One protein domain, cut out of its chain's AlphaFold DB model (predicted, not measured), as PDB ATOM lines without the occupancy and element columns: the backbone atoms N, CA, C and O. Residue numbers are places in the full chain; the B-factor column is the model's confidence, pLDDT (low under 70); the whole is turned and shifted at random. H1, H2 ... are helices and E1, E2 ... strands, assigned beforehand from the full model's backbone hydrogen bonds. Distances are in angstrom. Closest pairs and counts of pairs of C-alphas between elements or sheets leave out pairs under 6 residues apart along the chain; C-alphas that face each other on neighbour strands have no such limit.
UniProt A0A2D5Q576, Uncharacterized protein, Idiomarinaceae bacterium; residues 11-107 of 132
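What this domain is: This is residues 11 to 107 of the 132 residues of an uncharacterized protein of Idiomarinaceae bacterium (UniProt A0A2D5Q576). Two loosely joined lobes make this domain: in one, a small sheet of two parallel strands, E1 and E4, lies between helices H3 and H4, with H1 beside H3; in the other, the hairpin E2 and E3 packs with H2. Residues 31 to 37 and 74 to 76 run between the lobes, and residues 46 to 51 stick out from the second as the end of a loop. The printed part has 97 residues with four named helices and four named strands, in the order H1 E1 H2 E2 E3 H3 E4 H4; the second sheet, E2 and E3, is antiparallel, and the class is mixed, helices and strands. The whole is loose, with a radius of gyration of the C-alphas of 15.6 A, and only just flat, spanning 39 by 34 by 19 A.

How they stand to each other: H1, residues 14 to 23, is close to but not clearly touching H3, residues 77 to 88: their closest C-alphas, of Ile 18 and Leu 86, are 6.7 A apart, and they run the same way at a shallow tilt of 29 degrees. E1, residues 28 to 30, is the parallel neighbour of E4, residues 92 to 94, at 25 degrees; N 29 and O 92 are 3.0 A apart, within hydrogen-bond range. The closest C-alphas of E1 and H4, residues 97 to 104, are those of Val 30 and Ser 97, 6.2 A apart. Those of H3 and E4 are Ser 83 and Ala 93, 5.6 A apart, while H3 and H4 are apart. Residues 35 to 36 pair antiparallel with residues 72 to 73 of E3, residues 70 to 73. The closest C-alphas of H2, residues 38 to 44, and E3 are those of Lys 38 and Asp 72, 6.9 A apart. E2, residues 60 to 62, forms a hairpin with E3, their directions at 129 degrees; N 61 and O 71 are 2.9 A apart, within hydrogen-bond range. In H1, H2, H3 and H4 every O i to N i+4 pair is within hydrogen-bond range.

Where its parts are: H1 begins at C-alpha 14 (-31.542, 34.253, -3.915) and is 14.3 A long from first to last C-alpha. H2 is 10.0 A long, E3 9.5 A and H3 16.9 A. H3 begins at C-alpha 77 (-34.676, 29.826, 9.642). H4, 10.7 A long, ends at C-alpha 104 (-29.843, 55.470, 6.309).

The domain as a whole: The two C-alphas farthest apart, of Asp 48 and Lys 107, are 45.4 A apart. The printed part has no cut. The link from H2 to E2, 15 residues, is long. The mean pLDDT of the printed part is 79.2; residues 48 to 60, 64 to 67 and 74 to 76 are under 70.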
ATOM      1  N   GLY A  11     -36.596  32.126  -1.726       82.06
ATOM      2  CA  GLY A  11     -35.368  31.427  -1.332       82.06
ATOM      3  C   GLY A  11     -34.645  30.797  -2.527       82.06
ATOM      4  O   GLY A  11     -33.426  30.917  -2.647       82.06
ATOM      5  N   SER A  12     -35.386  30.215  -3.476       84.44
ATOM      6  CA  SER A  12     -34.805  29.641  -4.701       84.44
ATOM      7  C   SER A  12     -34.237  30.692  -5.666       84.44
ATOM      8  O   SER A  12     -33.362  30.389  -6.473       84.44
ATOM      9  N   GLU A  13     -34.682  31.943  -5.546       89.56
ATOM     10  CA  GLU A  13     -34.279  33.066  -6.393       89.56
ATOM     11  C   GLU A  13     -33.155  33.915  -5.773       89.56
ATOM     12  O   GLU A  13     -32.834  34.983  -6.292       89.56
ATOM     13  N   THR A  14     -32.533  33.465  -4.676       89.69
ATOM     14  CA  THR A  14     -31.542  34.253  -3.915       89.69
ATOM     15  C   THR A  14     -30.434  34.843  -4.786       89.69
ATOM     16  O   THR A  14     -30.165  36.042  -4.709       89.69
ATOM     17  N   ASN A  15     -29.837  34.040  -5.670       92.06
ATOM     18  CA  ASN A  15     -28.774  34.516  -6.559       92.06
ATOM     19  C   ASN A  15     -29.283  35.564  -7.558       92.06
ATOM     20  O   ASN A  15     -28.603  36.557  -7.794       92.06
ATOM     21  N   ASN A  16     -30.511  35.416  -8.067       92.50
ATOM     22  CA  ASN A  16     -31.110  36.402  -8.971       92.50
ATOM     23  C   ASN A  16     -31.302  37.753  -8.268       92.50
ATOM     24  O   ASN A  16     -31.083  38.804  -8.872       92.50
ATOM     25  N   PHE A  17     -31.694  37.736  -6.987       91.88
ATOM     26  CA  PHE A  17     -31.779  38.952  -6.179       91.88
ATOM     27  C   PHE A  17     -30.413  39.605  -5.996       91.88
ATOM     28  O   PHE A  17     -30.309  40.814  -6.185       91.88
ATOM     29  N   ILE A  18     -29.377  38.826  -5.674       92.69
ATOM     30  CA  ILE A  18     -28.004  39.327  -5.509       92.69
ATOM     31  C   ILE A  18     -27.513  39.978  -6.804       92.69
ATOM     32  O   ILE A  18     -27.082  41.130  -6.784       92.69
ATOM     33  N   ASP A  19     -27.644  39.285  -7.936       94.44
ATOM     34  CA  ASP A  19     -27.211  39.787  -9.240       94.44
ATOM     35  C   ASP A  19     -27.930  41.088  -9.607       94.44
ATOM     36  O   ASP A  19     -27.307  42.068 -10.024       94.44
ATOM     37  N   MET A  20     -29.250  41.124  -9.416       94.25
ATOM     38  CA  MET A  20     -30.055  42.310  -9.681       94.25
ATOM     39  C   MET A  20     -29.674  43.469  -8.752       94.25
ATOM     40  O   MET A  20     -29.519  44.597  -9.218       94.25
ATOM     41  N   PHE A  21     -29.530  43.217  -7.452       94.06
ATOM     42  CA  PHE A  21     -29.185  44.249  -6.479       94.06
ATOM     43  C   PHE A  21     -27.809  44.842  -6.759       94.06
ATOM     44  O   PHE A  21     -27.695  46.063  -6.848       94.06
ATOM     45  N   ASN A  22     -26.812  44.006  -7.034       92.88
ATOM     46  CA  ASN A  22     -25.478  44.466  -7.408       92.88
ATOM     47  C   ASN A  22     -25.500  45.269  -8.712       92.88
ATOM     48  O   ASN A  22     -24.916  46.349  -8.783       92.88
ATOM     49  N   LYS A  23     -26.227  44.793  -9.731       95.56
ATOM     50  CA  LYS A  23     -26.352  45.482 -11.025       95.56
ATOM     51  C   LYS A  23     -26.896  46.906 -10.895       95.56
ATOM     52  O   LYS A  23     -26.503  47.771 -11.674       95.56
ATOM     53  N   TYR A  24     -27.811  47.142  -9.957       94.94
ATOM     54  CA  TYR A  24     -28.466  48.440  -9.780       94.94
ATOM     55  C   TYR A  24     -27.988  49.216  -8.544       94.94
ATOM     56  O   TYR A  24     -28.585  50.242  -8.223       94.94
ATOM     57  N   GLY A  25     -26.935  48.758  -7.857       92.94
ATOM     58  CA  GLY A  25     -26.404  49.429  -6.666       92.94
ATOM     59  C   GLY A  25     -27.399  49.479  -5.502       92.94
ATOM     60  O   GLY A  25     -27.510  50.492  -4.817       92.94
ATOM     61  N   VAL A  26     -28.179  48.416  -5.304       92.31
ATOM     62  CA  VAL A  26     -29.123  48.320  -4.185       92.31
ATOM     63  C   VAL A  26     -28.371  47.883  -2.934       92.31
ATOM     64  O   VAL A  26     -28.022  46.718  -2.791       92.31
ATOM     65  N   GLU A  27     -28.181  48.808  -2.001       92.25
ATOM     66  CA  GLU A  27     -27.453  48.552  -0.747       92.25
ATOM     67  C   GLU A  27     -28.363  48.065   0.392       92.25
ATOM     68  O   GLU A  27     -27.915  47.381   1.312       92.25
ATOM     69  N   TYR A  28     -29.657  48.401   0.342       90.44
ATOM     70  CA  TYR A  28     -30.608  48.143   1.426       90.44
ATOM     71  C   TYR A  28     -31.879  47.491   0.898       90.44
ATOM     72  O   TYR A  28     -32.469  47.947  -0.087       90.44
ATOM     73  N   CYS A  29     -32.375  46.465   1.587       89.62
ATOM     74  CA  CYS A  29     -33.653  45.857   1.247       89.62
ATOM     75  C   CYS A  29     -34.509  45.570   2.482       89.62
ATOM     76  O   CYS A  29     -34.024  45.423   3.603       89.62
ATOM     77  N   VAL A  30     -35.823  45.498   2.261       87.62
ATOM     78  CA  VAL A  30     -36.764  45.028   3.277       87.62
ATOM     79  C   VAL A  30     -37.226  43.635   2.892       87.62
ATOM     80  O   VAL A  30     -37.762  43.463   1.795       87.62
ATOM     81  N   ILE A  31     -37.053  42.701   3.814       85.06
ATOM     82  CA  ILE A  31     -37.558  41.329   3.796       85.06
ATOM     83  C   ILE A  31     -38.677  41.210   4.827       85.06
ATOM     84  O   ILE A  31     -38.748  42.001   5.765       85.06
ATOM     85  N   GLY A  32     -39.614  40.290   4.670       79.44
ATOM     86  CA  GLY A  32     -40.689  40.166   5.649       79.44
ATOM     87  C   GLY A  32     -41.307  38.791   5.656       79.44
ATOM     88  O   GLY A  32     -41.398  38.153   4.609       79.44
ATOM     89  N   ASP A  33     -41.751  38.383   6.836       77.50
ATOM     90  CA  ASP A  33     -42.498  37.153   7.023       77.50
ATOM     91  C   ASP A  33     -43.851  37.250   6.297       77.50
ATOM     92  O   ASP A  33     -44.461  38.324   6.195       77.50
ATOM     93  N   LEU A  34     -44.322  36.119   5.768       78.31
ATOM     94  CA  LEU A  34     -45.698  36.011   5.301       78.31
ATOM     95  C   LEU A  34     -46.611  35.874   6.522       78.31
ATOM     96  O   LEU A  34     -46.532  34.882   7.243       78.31
ATOM     97  N   LEU A  35     -47.474  36.868   6.723       78.38
ATOM     98  CA  LEU A  35     -48.472  36.885   7.788       78.38
ATOM     99  C   LEU A  35     -49.796  36.357   7.260       78.38
ATOM    100  O   LEU A  35     -50.328  36.867   6.270       78.38
ATOM    101  N   LEU A  36     -50.330  35.343   7.931       76.88
ATOM    102  CA  LEU A  36     -51.528  34.637   7.508       76.88
ATOM    103  C   LEU A  36     -52.565  34.669   8.618       76.88
ATOM    104  O   LEU A  36     -52.279  34.368   9.774       76.88
ATOM    105  N   ASP A  37     -53.801  35.005   8.263       78.88
ATOM    106  CA  ASP A  37     -54.913  34.619   9.119       78.88
ATOM    107  C   ASP A  37     -55.160  33.107   8.990       78.88
ATOM    108  O   ASP A  37     -54.834  32.478   7.975       78.88
ATOM    109  N   LYS A  38     -55.799  32.525  10.008       74.31
ATOM    110  CA  LYS A  38     -56.075  31.085  10.074       74.31
ATOM    111  C   LYS A  38     -56.809  30.551   8.837       74.31
ATOM    112  O   LYS A  38     -56.591  29.413   8.426       74.31
ATOM    113  N   LYS A  39     -57.701  31.343   8.232       82.12
ATOM    114  CA  LYS A  39     -58.481  30.922   7.059       82.12
ATOM    115  C   LYS A  39     -57.593  30.834   5.820       82.12
ATOM    116  O   LYS A  39     -57.765  29.907   5.031       82.12
ATOM    117  N   ILE A  40     -56.673  31.775   5.632       80.19
ATOM    118  CA  ILE A  40     -55.725  31.753   4.513       80.19
ATOM    119  C   ILE A  40     -54.648  30.688   4.731       80.19
ATOM    120  O   ILE A  40     -54.355  29.958   3.788       80.19
ATOM    121  N   ALA A  41     -54.138  30.521   5.955       75.94
ATOM    122  CA  ALA A  41     -53.186  29.458   6.285       75.94
ATOM    123  C   ALA A  41     -53.730  28.069   5.907       75.94
ATOM    124  O   ALA A  41     -53.065  27.304   5.209       75.94
ATOM    125  N   LEU A  42     -54.989  27.781   6.260       76.12
ATOM    126  CA  LEU A  42     -55.658  26.531   5.883       76.12
ATOM    127  C   LEU A  42     -55.771  26.344   4.366       76.12
ATOM    128  O   LEU A  42     -55.597  25.231   3.881       76.12
ATOM    129  N   LYS A  43     -56.048  27.413   3.612       79.62
ATOM    130  CA  LYS A  43     -56.128  27.350   2.145       79.62
ATOM    131  C   LYS A  43     -54.765  27.116   1.499       79.62
ATOM    132  O   LYS A  43     -54.690  26.382   0.524       79.62
ATOM    133  N   LEU A  44     -53.707  27.735   2.021       75.00
ATOM    134  CA  LEU A  44     -52.353  27.567   1.488       75.00
ATOM    135  C   LEU A  44     -51.812  26.160   1.755       75.00
ATOM    136  O   LEU A  44     -51.223  25.573   0.856       75.00
ATOM    137  N   ASN A  45     -52.108  25.578   2.920       70.12
ATOM    138  CA  ASN A  45     -51.738  24.193   3.237       70.12
ATOM    139  C   ASN A  45     -52.433  23.146   2.345       70.12
ATOM    140  O   ASN A  45     -52.008  21.997   2.317       70.12
ATOM    141  N   GLN A  46     -53.500  23.522   1.631       75.38
ATOM    142  CA  GLN A  46     -54.195  22.660   0.667       75.38
ATOM    143  C   GLN A  46     -53.618  22.766  -0.754       75.38
ATOM    144  O   GLN A  46     -54.091  22.081  -1.658       75.38
ATOM    145  N   LEU A  47     -52.640  23.648  -0.993       72.44
ATOM    146  CA  LEU A  47     -52.017  23.784  -2.305       72.44
ATOM    147  C   LEU A  47     -50.912  22.736  -2.474       72.44
ATOM    148  O   LEU A  47     -49.780  22.944  -2.055       72.44
ATOM    149  N   ASP A  48     -51.210  21.660  -3.199       62.06
ATOM    150  CA  ASP A  48     -50.245  20.584  -3.492       62.06
ATOM    151  C   ASP A  48     -49.023  21.037  -4.320       62.06
ATOM    152  O   ASP A  48     -48.032  20.318  -4.431       62.06
ATOM    153  N   LYS A  49     -49.091  22.217  -4.956       62.12
ATOM    154  CA  LYS A  49     -48.119  22.667  -5.971       62.12
ATOM    155  C   LYS A  49     -47.029  23.602  -5.465       62.12
ATOM    156  O   LYS A  49     -46.030  23.771  -6.155       62.12
ATOM    157  N   ILE A  50     -47.217  24.236  -4.311       60.25
ATOM    158  CA  ILE A  50     -46.210  25.125  -3.731       60.25
ATOM    159  C   ILE A  50     -46.005  24.637  -2.306       60.25
ATOM    160  O   ILE A  50     -46.885  24.866  -1.478       60.25
ATOM    161  N   PRO A  51     -44.881  23.966  -1.995       58.12
ATOM    162  CA  PRO A  51     -44.551  23.617  -0.627       58.12
ATOM    163  C   PRO A  51     -44.185  24.911   0.107       58.12
ATOM    164  O   PRO A  51     -43.016  25.239   0.302       58.12
ATOM    165  N   ILE A  52     -45.191  25.714   0.456       61.56
ATOM    166  CA  ILE A  52     -45.042  26.772   1.442       61.56
ATOM    167  C   ILE A  52     -45.012  26.028   2.765       61.56
ATOM    168  O   ILE A  52     -46.049  25.625   3.288       61.56
ATOM    169  N   LYS A  53     -43.805  25.782   3.275       59.34
ATOM    170  CA  LYS A  53     -43.636  25.290   4.638       59.34
ATOM    171  C   LYS A  53     -44.041  26.423   5.571       59.34
ATOM    172  O   LYS A  53     -43.223  27.246   5.956       59.34
ATOM    173  N   VAL A  54     -45.328  26.501   5.886       58.81
ATOM    174  CA  VAL A  54     -45.771  27.254   7.051       58.81
ATOM    175  C   VAL A  54     -45.321  26.409   8.230       58.81
ATOM    176  O   VAL A  54     -45.910  25.357   8.493       58.81
ATOM    177  N   GLU A  55     -44.220  26.787   8.881       54.00
ATOM    178  CA  GLU A  55     -43.888  26.147  10.143       54.00
ATOM    179  C   GLU A  55     -45.095  26.310  11.066       54.00
ATOM    180  O   GLU A  55     -45.535  27.415  11.366       54.00
ATOM    181  N   ALA A  56     -45.637  25.187  11.533       47.53
ATOM    182  CA  ALA A  56     -46.663  25.177  12.567       47.53
ATOM    183  C   ALA A  56     -46.102  25.615  13.936       47.53
ATOM    184  O   ALA A  56     -46.765  25.429  14.958       47.53
ATOM    185  N   SER A  57     -44.870  26.144  13.982       45.69
ATOM    186  CA  SER A  57     -44.287  26.710  15.186       45.69
ATOM    187  C   SER A  57     -45.141  27.922  15.544       45.69
ATOM    188  O   SER A  57     -45.154  28.924  14.838       45.69
ATOM    189  N   GLY A  58     -45.942  27.775  16.607       50.25
ATOM    190  CA  GLY A  58     -47.019  28.668  17.057       50.25
ATOM    191  C   GLY A  58     -46.597  30.078  17.487       50.25
ATOM    192  O   GLY A  58     -47.174  30.646  18.411       50.25
ATOM    193  N   SER A  59     -45.592  30.636  16.828       57.81
ATOM    194  CA  SER A  59     -45.191  32.025  16.873       57.81
ATOM    195  C   SER A  59     -46.231  32.851  16.120       57.81
ATOM    196  O   SER A  59     -46.152  33.129  14.926       57.81
ATOM    197  N   LYS A  60     -47.284  33.201  16.849       69.44
ATOM    198  CA  LYS A  60     -48.229  34.206  16.400       69.44
ATOM    199  C   LYS A  60     -47.613  35.582  16.572       69.44
ATOM    200  O   LYS A  60     -46.969  35.847  17.586       69.44
ATOM    201  N   GLN A  61     -47.850  36.471  15.620       73.62
ATOM    202  CA  GLN A  61     -47.408  37.857  15.712       73.62
ATOM    203  C   GLN A  61     -48.596  38.811  15.707       73.62
ATOM    204  O   GLN A  61     -49.539  38.653  14.932       73.62
ATOM    205  N   VAL A  62     -48.533  39.812  16.587       73.94
ATOM    206  CA  VAL A  62     -49.506  40.903  16.668       73.94
ATOM    207  C   VAL A  62     -48.891  42.139  16.042       73.94
ATOM    208  O   VAL A  62     -47.982  42.737  16.616       73.94
ATOM    209  N   LEU A  63     -49.379  42.516  14.859       73.19
ATOM    210  CA  LEU A  63     -48.955  43.717  14.135       73.19
ATOM    211  C   LEU A  63     -49.248  44.988  14.929       73.19
ATOM    212  O   LEU A  63     -50.373  45.156  15.396       73.19
ATOM    213  N   ASP A  64     -48.280  45.913  14.976       67.25
ATOM    214  CA  ASP A  64     -48.414  47.208  15.674       67.25
ATOM    215  C   ASP A  64     -49.658  47.993  15.208       67.25
ATOM    216  O   ASP A  64     -50.269  48.741  15.964       67.25
ATOM    217  N   CYS A  65     -50.042  47.822  13.938       67.94
ATOM    218  CA  CYS A  65     -51.188  48.483  13.315       67.94
ATOM    219  C   CYS A  65     -52.500  47.696  13.417       67.94
ATOM    220  O   CYS A  65     -53.532  48.145  12.916       67.94
ATOM    221  N   THR A  66     -52.479  46.514  14.027       63.06
ATOM    222  CA  THR A  66     -53.674  45.692  14.196       63.06
ATOM    223  C   THR A  66     -54.183  45.832  15.615       63.06
ATOM    224  O   THR A  66     -53.407  45.915  16.559       63.06
ATOM    225  N   SER A  67     -55.504  45.862  15.780       68.62
ATOM    226  CA  SER A  67     -56.173  45.966  17.083       68.62
ATOM    227  C   SER A  67     -56.035  44.671  17.906       68.62
ATOM    228  O   SER A  67     -57.038  44.063  18.266       68.62
ATOM    229  N   GLY A  68     -54.807  44.195  18.130       70.50
ATOM    230  CA  GLY A  68     -54.510  42.961  18.859       70.50
ATOM    231  C   GLY A  68     -54.764  41.672  18.076       70.50
ATOM    232  O   GLY A  68     -54.877  40.612  18.683       70.50
ATOM    233  N   ARG A  69     -54.903  41.731  16.742       75.31
ATOM    234  CA  ARG A  69     -55.108  40.514  15.944       75.31
ATOM    235  C   ARG A  69     -53.801  39.747  15.808       75.31
ATOM    236  O   ARG A  69     -52.788  40.298  15.394       75.31
ATOM    237  N   GLU A  70     -53.874  38.463  16.119       74.50
ATOM    238  CA  GLU A  70     -52.776  37.523  15.962       74.50
ATOM    239  C   GLU A  70     -52.780  36.908  14.560       74.50
ATOM    240  O   GLU A  70     -53.832  36.498  14.055       74.50
ATOM    241  N   TYR A  71     -51.598  36.811  13.960       75.44
ATOM    242  CA  TYR A  71     -51.374  36.183  12.661       75.44
ATOM    243  C   TYR A  71     -50.389  35.032  12.798       75.44
ATOM    244  O   TYR A  71     -49.407  35.149  13.531       75.44
ATOM    245  N   ASP A  72     -50.634  33.954  12.061       73.06
ATOM    246  CA  ASP A  72     -49.656  32.893  11.876       73.06
ATOM    247  C   ASP A  72     -48.514  33.428  10.999       73.06
ATOM    248  O   ASP A  72     -48.744  34.184  10.046       73.06
ATOM    249  N   MET A  73     -47.280  33.044  11.321       70.31
ATOM    250  CA  MET A  73     -46.087  33.443  10.580       70.31
ATOM    251  C   MET A  73     -45.493  32.262   9.821       70.31
ATOM    252  O   MET A  73     -45.346  31.170  10.364       70.31
ATOM    253  N   ASN A  74     -45.031  32.506   8.594       66.19
ATOM    254  CA  ASN A  74     -43.944  31.713   8.017       66.19
ATOM    255  C   ASN A  74     -42.635  32.111   8.722       66.19
ATOM    256  O   ASN A  74     -41.849  32.895   8.193       66.19
ATOM    257  N   SER A  75     -42.445  31.631   9.947       58.47
ATOM    258  CA  SER A  75     -41.139  31.636  10.597       58.47
ATOM    259  C   SER A  75     -40.354  30.477   9.997       58.47
ATOM    260  O   SER A  75     -40.646  29.332  10.305       58.47
ATOM    261  N   SER A  76     -39.386  30.747   9.130       63.44
ATOM    262  CA  SER A  76     -38.391  29.751   8.731       63.44
ATOM    263  C   SER A  76     -37.011  30.312   9.035       63.44
ATOM    264  O   SER A  76     -36.740  31.481   8.758       63.44
ATOM    265  N   ASN A  77     -36.105  29.483   9.561       73.50
ATOM    266  CA  ASN A  77     -34.676  29.826   9.642       73.50
ATOM    267  C   ASN A  77     -34.129  30.298   8.277       73.50
ATOM    268  O   ASN A  77     -33.216  31.117   8.211       73.50
ATOM    269  N   GLU A  78     -34.770  29.865   7.192       77.88
ATOM    270  CA  GLU A  78     -34.489  30.233   5.806       77.88
ATOM    271  C   GLU A  78     -34.553  31.759   5.560       77.88
ATOM    272  O   GLU A  78     -33.769  32.266   4.761       77.88
ATOM    273  N   ILE A  79     -35.404  32.534   6.261       80.81
ATOM    274  CA  ILE A  79     -35.399  34.008   6.112       80.81
ATOM    275  C   ILE A  79     -34.125  34.632   6.698       80.81
ATOM    276  O   ILE A  79     -33.594  35.604   6.153       80.81
ATOM    277  N   LEU A  80     -33.610  34.074   7.797       80.81
ATOM    278  CA  LEU A  80     -32.367  34.525   8.421       80.81
ATOM    279  C   LEU A  80     -31.168  34.132   7.553       80.81
ATOM    280  O   LEU A  80     -30.287  34.955   7.328       80.81
ATOM    281  N   GLU A  81     -31.172  32.921   6.995       86.00
ATOM    282  CA  GLU A  81     -30.156  32.461   6.041       86.00
ATOM    283  C   GLU A  81     -30.133  33.316   4.768       86.00
ATOM    284  O   GLU A  81     -29.060  33.715   4.309       86.00
ATOM    285  N   PHE A  82     -31.307  33.661   4.229       87.56
ATOM    286  CA  PHE A  82     -31.437  34.589   3.107       87.56
ATOM    287  C   PHE A  82     -30.831  35.956   3.444       87.56
ATOM    288  O   PHE A  82     -30.015  36.477   2.686       87.56
ATOM    289  N   SER A  83     -31.170  36.504   4.615       87.25
ATOM    290  CA  SER A  83     -30.630  37.781   5.107       87.25
ATOM    291  C   SER A  83     -29.108  37.757   5.209       87.25
ATOM    292  O   SER A  83     -28.435  38.629   4.667       87.25
ATOM    293  N   ALA A  84     -28.568  36.727   5.866       88.62
ATOM    294  CA  ALA A  84     -27.134  36.556   6.063       88.62
ATOM    295  C   ALA A  84     -26.400  36.353   4.732       88.62
ATOM    296  O   ALA A  84     -25.254  36.772   4.577       88.62
ATOM    297  N   THR A  85     -27.048  35.713   3.757       91.88
ATOM    298  CA  THR A  85     -26.490  35.559   2.414       91.88
ATOM    299  C   THR A  85     -26.402  36.907   1.712       91.88
ATOM    300  O   THR A  85     -25.328  37.235   1.226       91.88
ATOM    301  N   LEU A  86     -27.466  37.717   1.711       91.06
ATOM    302  CA  LEU A  86     -27.431  39.070   1.140       91.06
ATOM    303  C   LEU A  86     -26.332  39.939   1.772       91.06
ATOM    304  O   LEU A  86     -25.598  40.623   1.057       91.06
ATOM    305  N   GLU A  87     -26.168  39.855   3.092       90.25
ATOM    306  CA  GLU A  87     -25.175  40.639   3.827       90.25
ATOM    307  C   GLU A  87     -23.733  40.300   3.418       90.25
ATOM    308  O   GLU A  87     -22.907  41.202   3.277       90.25
ATOM    309  N   LYS A  88     -23.435  39.029   3.105       92.12
ATOM    310  CA  LYS A  88     -22.126  38.621   2.551       92.12
ATOM    311  C   LYS A  88     -21.796  39.294   1.215       92.12
ATOM    312  O   LYS A  88     -20.622  39.393   0.871       92.12
ATOM    313  N   PHE A  89     -22.807  39.751   0.478       93.00
ATOM    314  CA  PHE A  89     -22.657  40.493  -0.775       93.00
ATOM    315  C   PHE A  89     -22.796  42.011  -0.587       93.00
ATOM    316  O   PHE A  89     -22.942  42.737  -1.565       93.00
ATOM    317  N   GLY A  90     -22.742  42.508   0.653       91.25
ATOM    318  CA  GLY A  90     -22.828  43.939   0.957       91.25
ATOM    319  C   GLY A  90     -24.245  44.512   0.903       91.25
ATOM    320  O   GLY A  90     -24.409  45.725   0.985       91.25
ATOM    321  N   ILE A  91     -25.274  43.664   0.792       92.12
ATOM    322  CA  ILE A  91     -26.674  44.090   0.772       92.12
ATOM    323  C   ILE A  91     -27.263  43.901   2.168       92.12
ATOM    324  O   ILE A  91     -27.449  42.777   2.635       92.12
ATOM    325  N   LYS A  92     -27.617  44.997   2.839       90.38
ATOM    326  CA  LYS A  92     -28.173  44.938   4.193       90.38
ATOM    327  C   LYS A  92     -29.686  44.725   4.161       90.38
ATOM    328  O   LYS A  92     -30.439  45.537   3.616       90.38
ATOM    329  N   ALA A  93     -30.140  43.630   4.765       87.88
ATOM    330  CA  ALA A  93     -31.550  43.263   4.829       87.88
ATOM    331  C   ALA A  93     -32.186  43.655   6.172       87.88
ATOM    332  O   ALA A  93     -31.602  43.477   7.238       87.88
ATOM    333  N   PHE A  94     -33.420  44.163   6.130       86.38
ATOM    334  CA  PHE A  94     -34.170  44.597   7.311       86.38
ATOM    335  C   PHE A  94     -35.590  44.018   7.308       86.38
ATOM    336  O   PHE A  94     -36.217  43.941   6.255       86.38
ATOM    337  N   LYS A  95     -36.171  43.689   8.473       80.94
ATOM    338  CA  LYS A  95     -37.574  43.216   8.540       80.94
ATOM    339  C   LYS A  95     -38.633  44.321   8.377       80.94
ATOM    340  O   LYS A  95     -39.756  44.085   7.909       80.94
ATOM    341  N   LYS A  96     -38.289  45.561   8.739       80.19
ATOM    342  CA  LYS A  96     -39.189  46.727   8.683       80.19
ATOM    343  C   LYS A  96     -38.550  47.880   7.912       80.19
ATOM    344  O   LYS A  96     -37.356  48.138   8.034       80.19
ATOM    345  N   SER A  97     -39.367  48.613   7.160       84.31
ATOM    346  CA  SER A  97     -38.938  49.830   6.457       84.31
ATOM    347  C   SER A  97     -38.494  50.935   7.420       84.31
ATOM    348  O   SER A  97     -37.570  51.675   7.106       84.31
ATOM    349  N   SER A  98     -39.083  51.017   8.619       83.69
ATOM    350  CA  SER A  98     -38.639  51.954   9.659       83.69
ATOM    351  C   SER A  98     -37.189  51.707  10.093       83.69
ATOM    352  O   SER A  98     -36.470  52.666  10.368       83.69
ATOM    353  N   CYS A  99     -36.725  50.453  10.078       85.44
ATOM    354  CA  CYS A  99     -35.327  50.110  10.338       85.44
ATOM    355  C   CYS A  99     -34.398  50.581   9.212       85.44
ATOM    356  O   CYS A  99     -33.337  51.117   9.511       85.44
ATOM    357  N   VAL A 100     -34.816  50.464   7.944       88.44
ATOM    358  CA  VAL A 100     -34.057  51.003   6.798       88.44
ATOM    359  C   VAL A 100     -33.879  52.511   6.936       88.44
ATOM    360  O   VAL A 100     -32.765  53.010   6.843       88.44
ATOM    361  N   ASN A 101     -34.966  53.236   7.213       88.31
ATOM    362  CA  ASN A 101     -34.910  54.690   7.372       88.31
ATOM    363  C   ASN A 101     -33.973  55.094   8.514       88.31
ATOM    364  O   ASN A 101     -33.155  55.991   8.349       88.31
ATOM    365  N   SER A 102     -34.084  54.416   9.656       87.56
ATOM    366  CA  SER A 102     -33.237  54.656  10.830       87.56
ATOM    367  C   SER A 102     -31.758  54.440  10.501       87.56
ATOM    368  O   SER A 102     -30.923  55.279  10.827       87.56
ATOM    369  N   TYR A 103     -31.453  53.367   9.764       88.50
ATOM    370  CA  TYR A 103     -30.100  53.058   9.312       88.50
ATOM    371  C   TYR A 103     -29.538  54.123   8.365       88.50
ATOM    372  O   TYR A 103     -28.472  54.669   8.626       88.50
ATOM    373  N   ILE A 104     -30.275  54.472   7.305       87.81
ATOM    374  CA  ILE A 104     -29.843  55.470   6.309       87.81
ATOM    375  C   ILE A 104     -29.634  56.844   6.955       87.81
ATOM    376  O   ILE A 104     -28.703  57.565   6.610       87.81
ATOM    377  N   LEU A 105     -30.505  57.222   7.892       88.38
ATOM    378  CA  LEU A 105     -30.447  58.520   8.561       88.38
ATOM    379  C   LEU A 105     -29.454  58.560   9.727       88.38
ATOM    380  O   LEU A 105     -29.299  59.625  10.323       88.38
ATOM    381  N   ASN A 106     -28.825  57.428  10.064       85.62
ATOM    382  CA  ASN A 106     -28.003  57.249  11.259       85.62
ATOM    383  C   ASN A 106     -28.702  57.774  12.529       85.62
ATOM    384  O   ASN A 106     -28.157  58.572  13.290       85.62
ATOM    385  N   LYS A 107     -29.969  57.385  12.709       85.56
ATOM    386  CA  LYS A 107     -30.788  57.759  13.867       85.56
ATOM    387  C   LYS A 107     -31.382  56.508  14.500       85.56
ATOM    388  O   LYS A 107     -31.889  55.672  13.755       85.56
TER     389      LYS A 107